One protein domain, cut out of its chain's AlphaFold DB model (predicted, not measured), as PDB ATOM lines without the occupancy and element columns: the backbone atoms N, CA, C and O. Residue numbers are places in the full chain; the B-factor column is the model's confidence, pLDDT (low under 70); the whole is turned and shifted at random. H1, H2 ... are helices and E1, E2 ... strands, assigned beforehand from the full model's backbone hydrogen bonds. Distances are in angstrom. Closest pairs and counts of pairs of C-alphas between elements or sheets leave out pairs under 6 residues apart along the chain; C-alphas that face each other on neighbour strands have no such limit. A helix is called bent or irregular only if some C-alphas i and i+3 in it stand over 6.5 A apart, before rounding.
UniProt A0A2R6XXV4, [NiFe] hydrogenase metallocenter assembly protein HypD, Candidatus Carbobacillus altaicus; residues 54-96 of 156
ATOM      1  N   ALA A  54      87.191 208.065  25.423       98.19
ATOM      2  CA  ALA A  54      85.733 207.996  25.379       98.19
ATOM      3  C   ALA A  54      85.195 208.392  23.998       98.19
ATOM      4  O   ALA A  54      84.361 207.680  23.442       98.19
ATOM      5  N   ALA A  55      85.719 209.475  23.417       97.81
ATOM      6  CA  ALA A  55      85.348 209.903  22.071       97.81
ATOM      7  C   ALA A  55      85.742 208.858  21.018       97.81
ATOM      8  O   ALA A  55      84.926 208.518  20.165       97.81
ATOM      9  N   ARG A  56      86.951 208.287  21.116       97.12
ATOM     10  CA  ARG A  56      87.409 207.220  20.211       97.12
ATOM     11  C   ARG A  56      86.492 206.001  20.248       97.12
ATOM     12  O   ARG A  56      86.045 205.569  19.194       97.12
ATOM     13  N   ARG A  57      86.119 205.527  21.444       98.06
ATOM     14  CA  ARG A  57      85.166 204.416  21.589       98.06
ATOM     15  C   ARG A  57      83.817 204.712  20.943       98.06
ATOM     16  O   ARG A  57      83.247 203.828  20.322       98.06
ATOM     17  N   LEU A  58      83.295 205.934  21.077       97.94
ATOM     18  CA  LEU A  58      82.034 206.313  20.431       97.94
ATOM     19  C   LEU A  58      82.173 206.339  18.904       97.94
ATOM     20  O   LEU A  58      81.321 205.787  18.212       97.94
ATOM     21  N   MET A  59      83.252 206.924  18.381       97.69
ATOM     22  CA  MET A  59      83.524 206.944  16.941       97.69
ATOM     23  C   MET A  59      83.630 205.525  16.373       97.69
ATOM     24  O   MET A  59      82.954 205.207  15.401       97.69
ATOM     25  N   GLU A  60      84.412 204.662  17.023       96.69
ATOM     26  CA  GLU A  60      84.601 203.256  16.646       96.69
ATOM     27  C   GLU A  60      83.323 202.427  16.799       96.69
ATOM     28  O   GLU A  60      83.153 201.442  16.094       96.69
ATOM     29  N   HIS A  61      82.417 202.802  17.704       97.50
ATOM     30  CA  HIS A  61      81.158 202.096  17.911       97.50
ATOM     31  C   HIS A  61      80.120 202.403  16.826       97.50
ATOM     32  O   HIS A  61      79.380 201.508  16.428       97.50
ATOM     33  N   TYR A  62      80.047 203.650  16.352       97.88
ATOM     34  CA  TYR A  62      79.015 204.073  15.399       97.88
ATOM     35  C   TYR A  62      79.476 204.095  13.948       97.88
ATOM     36  O   TYR A  62      78.634 203.963  13.056       97.88
ATOM     37  N   PHE A  63      80.779 204.245  13.703       98.06
ATOM     38  CA  PHE A  63      81.301 204.519  12.372       98.06
ATOM     39  C   PHE A  63      82.425 203.570  11.948       98.06
ATOM     40  O   PHE A  63      83.088 202.945  12.776       98.06
ATOM     41  N   VAL A  64      82.645 203.491  10.637       97.69
ATOM     42  CA  VAL A  64      83.763 202.797   9.982       97.69
ATOM     43  C   VAL A  64      84.439 203.717   8.963       97.69
ATOM     44  O   VAL A  64      83.743 204.510   8.320       97.69
ATOM     45  N   PRO A  65      85.769 203.627   8.790       97.75
ATOM     46  CA  PRO A  65      86.460 204.363   7.743       97.75
ATOM     47  C   PRO A  65      86.003 203.935   6.345       97.75
ATOM     48  O   PRO A  65      85.813 202.749   6.072       97.75
ATOM     49  N   VAL A  66      85.855 204.906   5.448       97.56
ATOM     50  CA  VAL A  66      85.513 204.688   4.039       97.56
ATOM     51  C   VAL A  66      86.323 205.606   3.136       97.56
ATOM     52  O   VAL A  66      86.821 206.659   3.550       97.56
ATOM     53  N   ASP A  67      86.442 205.219   1.872       98.06
ATOM     54  CA  ASP A  67      86.991 206.087   0.840       98.06
ATOM     55  C   ASP A  67      86.020 207.242   0.600       98.06
ATOM     56  O   ASP A  67      84.819 207.027   0.430       98.06
ATOM     57  N   GLN A  68      86.532 208.472   0.602       96.31
ATOM     58  CA  GLN A  68      85.681 209.657   0.599       96.31
ATOM     59  C   GLN A  68      86.118 210.655  -0.471       96.31
ATOM     60  O   GLN A  68      87.306 210.974  -0.559       96.31
ATOM     61  N   PRO A  69      85.181 211.187  -1.280       93.00
ATOM     62  CA  PRO A  69      85.466 212.298  -2.172       93.00
ATOM     63  C   PRO A  69      85.633 213.588  -1.365       93.00
ATOM     64  O   PRO A  69      84.683 214.116  -0.787       93.00
ATOM     65  N   TRP A  70      86.843 214.130  -1.383       92.06
ATOM     66  CA  TRP A  70      87.141 215.470  -0.903       92.06
ATOM     67  C   TRP A  70      87.048 216.449  -2.066       92.06
ATOM     68  O   TRP A  70      87.635 216.255  -3.138       92.06
ATOM     69  N   ARG A  71      86.275 217.520  -1.873       86.25
ATOM     70  CA  ARG A  71      86.030 218.511  -2.921       86.25
ATOM     71  C   ARG A  71      87.358 219.091  -3.419       86.25
ATOM     72  O   ARG A  71      88.185 219.513  -2.620       86.25
ATOM     73  N   GLU A  72      87.537 219.108  -4.738       84.44
ATOM     74  CA  GLU A  72      88.761 219.538  -5.433       84.44
ATOM     75  C   GLU A  72      90.046 218.722  -5.145       84.44
ATOM     76  O   GLU A  72      91.116 219.075  -5.640       84.44
ATOM     77  N   MET A  73      89.965 217.625  -4.378       88.19
ATOM     78  CA  MET A  73      91.095 216.723  -4.080       88.19
ATOM     79  C   MET A  73      90.863 215.286  -4.570       88.19
ATOM     80  O   MET A  73      91.790 214.481  -4.588       88.19
ATOM     81  N   GLY A  74      89.649 214.975  -5.030       89.81
ATOM     82  CA  GLY A  74      89.287 213.640  -5.498       89.81
ATOM     83  C   GLY A  74      88.962 212.699  -4.341       89.81
ATOM     84  O   GLY A  74      88.684 213.138  -3.228       89.81
ATOM     85  N   THR A  75      88.944 211.395  -4.614       95.44
ATOM     86  CA  THR A  75      88.661 210.390  -3.581       95.44
ATOM     87  C   THR A  75      89.944 210.031  -2.849       95.44
ATOM     88  O   THR A  75      90.904 209.599  -3.483       95.44
ATOM     89  N   ILE A  76      89.949 210.205  -1.528       96.38
ATOM     90  CA  ILE A  76      91.072 209.835  -0.667       96.38
ATOM     91  C   ILE A  76      90.690 208.547   0.083       96.38
ATOM     92  O   ILE A  76      89.640 208.534   0.742       96.38
ATOM     93  N   PRO A  77      91.502 207.476   0.002       97.12
ATOM     94  CA  PRO A  77      91.206 206.217   0.677       97.12
ATOM     95  C   PRO A  77      91.078 206.377   2.191       97.12
ATOM     96  O   PRO A  77      91.865 207.103   2.796       97.12
ATOM     97  N   GLN A  78      90.103 205.688   2.790       96.69
ATOM     98  CA  GLN A  78      89.915 205.594   4.249       96.69
ATOM     99  C   GLN A  78      89.935 206.953   4.984       96.69
ATOM    100  O   GLN A  78      90.439 207.063   6.100       96.69
ATOM    101  N   SER A  79      89.417 208.005   4.344       97.12
ATOM    102  CA  SER A  79      89.493 209.392   4.829       97.12
ATOM    103  C   SER A  79      88.154 209.962   5.295       97.12
ATOM    104  O   SER A  79      88.112 211.055   5.861       97.12
ATOM    105  N   GLY A  80      87.055 209.251   5.040       96.94
ATOM    106  CA  GLY A  80      85.736 209.559   5.577       96.94
ATOM    107  C   GLY A  80      85.311 208.542   6.623       96.94
ATOM    108  O   GLY A  80      85.943 207.504   6.795       96.94
ATOM    109  N   MET A  81      84.199 208.840   7.286       96.94
ATOM    110  CA  MET A  81      83.546 207.947   8.235       96.94
ATOM    111  C   MET A  81      82.109 207.720   7.771       96.94
ATOM    112  O   MET A  81      81.404 208.684   7.464       96.94
ATOM    113  N   ASP A  82      81.679 206.464   7.729       96.50
ATOM    114  CA  ASP A  82      80.296 206.083   7.442       96.50
ATOM    115  C   ASP A  82      79.701 205.286   8.597       96.50
ATOM    116  O   ASP A  82      80.440 204.762   9.427       96.50
ATOM    117  N   PHE A  83      78.375 205.195   8.679       97.50
ATOM    118  CA  PHE A  83      77.732 204.403   9.725       97.50
ATOM    119  C   PHE A  83      78.097 202.922   9.601       97.50
ATOM    120  O   PHE A  83      78.116 202.364   8.503       97.50
ATOM    121  N   GLN A  84      78.302 202.249  10.736       97.38
ATOM    122  CA  GLN A  84      78.310 200.786  10.731       97.38
ATOM    123  C   GLN A  84      76.957 200.240  10.267       97.38
ATOM    124  O   GLN A  84      75.914 200.860  10.488       97.38
ATOM    125  N   GLU A  85      76.961 199.026   9.714       95.69
ATOM    126  CA  GLU A  85      75.757 198.351   9.211       95.69
ATOM    127  C   GLU A  85      74.628 198.298  10.251       95.69
ATOM    128  O   GLU A  85      73.478 198.614   9.950       95.69
ATOM    129  N   THR A  86      74.957 197.995  11.511       97.44
ATOM    130  CA  THR A  86      74.003 197.961  12.636       97.44
ATOM    131  C   THR A  86      73.275 199.298  12.843       97.44
ATOM    132  O   THR A  86      72.155 199.336  13.358       97.44
ATOM    133  N   TYR A  87      73.883 200.404  12.408       96.81
ATOM    134  CA  TYR A  87      73.363 201.768  12.508       96.81
ATOM    135  C   TYR A  87      72.853 202.333  11.178       96.81
ATOM    136  O   TYR A  87      72.420 203.485  11.137       96.81
ATOM    137  N   ALA A  88      72.785 201.522  10.119       94.12
ATOM    138  CA  ALA A  88      72.346 201.926   8.782       94.12
ATOM    139  C   ALA A  88      70.964 202.601   8.740       94.12
ATOM    140  O   ALA A  88      70.690 203.406   7.853       94.12
ATOM    141  N   ARG A  89      70.092 202.322   9.718       95.25
ATOM    142  CA  ARG A  89      68.784 202.985   9.860       95.25
ATOM    143  C   ARG A  89      68.874 204.509  10.038       95.25
ATOM    144  O   ARG A  89      67.880 205.196   9.812       95.25
ATOM    145  N   PHE A  90      70.029 205.020  10.468       95.69
ATOM    146  CA  PHE A  90      70.304 206.449  10.623       95.69
ATOM    147  C   PHE A  90      70.957 207.072   9.380       95.69
ATOM    148  O   PHE A  90      71.039 208.297   9.292       95.69
ATOM    149  N   ASP A  91      71.376 206.264   8.400       95.12
ATOM    150  CA  ASP A  91      72.017 206.753   7.184       95.12
ATOM    151  C   ASP A  91      70.983 207.235   6.154       95.12
ATOM    152  O   ASP A  91      70.245 206.458   5.533       95.12
ATOM    153  N   ALA A  92      70.960 208.549   5.928       94.19
ATOM    154  CA  ALA A  92      70.106 209.175   4.927       94.19
ATOM    155  C   ALA A  92      70.412 208.694   3.496       94.19
ATOM    156  O   ALA A  92      69.478 208.584   2.700       94.19
ATOM    157  N   LYS A  93      71.671 208.358   3.174       91.56
ATOM    158  CA  LYS A  93      72.060 207.853   1.843       91.56
ATOM    159  C   LYS A  93      71.375 206.526   1.529       91.56
ATOM    160  O   LYS A  93      71.028 206.269   0.381       91.56
ATOM    161  N   ARG A  94      71.155 205.693   2.552       90.88
ATOM    162  CA  ARG A  94      70.448 204.409   2.428       90.88
ATOM    163  C   ARG A  94      68.939 204.574   2.464       90.88
ATOM    164  O   ARG A  94      68.230 203.867   1.754       90.88
ATOM    165  N   LYS A  95      68.443 205.504   3.281       94.50
ATOM    166  CA  LYS A  95      67.005 205.756   3.427       94.50
ATOM    167  C   LYS A  95      66.387 206.415   2.192       94.50
ATOM    168  O   LYS A  95      65.229 206.146   1.883       94.50
ATOM    169  N   PHE A  96      67.132 207.279   1.505       94.25
ATOM    170  CA  PHE A  96      66.607 208.088   0.410       94.25
ATOM    171  C   PHE A  96      67.403 207.855  -0.881       94.25
ATOM    172  O   PHE A  96      68.551 208.292  -0.977       94.25
TER     173      PHE A  96
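Overview. This is residues 54 to 96 of the 156 residues of the protein "[NiFe] hydrogenase metallocenter assembly protein HypD" of Candidatus Carbobacillus altaicus (UniProt A0A2R6XXV4). Picture a loose, flat T: a long, bent two-strand hairpin, E1 and E2, makes the stem, and at its open end helix H1 runs off to one side and the short helices H2 and H3 to the other. The printed part has 43 residues with three named helices and two named strands, in the order H1 E1 E2 H2 H3; the sheet, E1 - E2, is antiparallel and the class is mixed, helices and strands. The radius of gyration of the C-alphas is 11.8 A, and the spans are 30 by 30 by 12 A.

Arrangement. Begin at H1, residues 54 to 62, and go on through a tight link into E1, residues 63 to 70. E2, residues 74 to 83, forms a hairpin with E1, antiparallel at 150 degrees; look for N 64 and O 82, 2.8 A apart, and N 70 and O 74, 2.8 A, both within hydrogen-bond range. E1 bends by 67 degrees at residue 67 and E2 by 79 degrees at residue 77. H2, residues 85 to 90, is irregular, with C-alphas 86 and 89 7.8 A apart. It is close to H1 but not clearly touching, about perpendicular at 89 degrees; the closest C-alphas are those of Tyr 62 and Tyr 87, 6.8 A. H3, residues 92 to 95, is close to H2 but not clearly touching, the closest C-alphas being those of Ala 88 and Arg 94, 7.1 A; it is apart from H1, E1 and E2. Every O i to N i+4 pair is within hydrogen-bond range in H1, 0 of 2 in H2, where 2 of 3 O i to N i+3 pairs are, and H3 is too short for such a pair.

Along the chain. Find C-alpha 54 at (85.733, 207.996, 25.379); from there H1 runs 12.7 A. E1 spans 18.2 A, and E2 21.2 A from C-alpha 74 at (89.287, 213.640, -5.498). H2 spans 9.9 A, and H3, 4.9 A, ends at C-alpha 95, (67.005, 205.756, 3.427).

Size, cuts and confidence. The two C-alphas farthest apart are those of Ala 54 and Glu 72, 33.0 A. The printed part has no cut, the four links are tight, and no printed residue is under 70 in pLDDT.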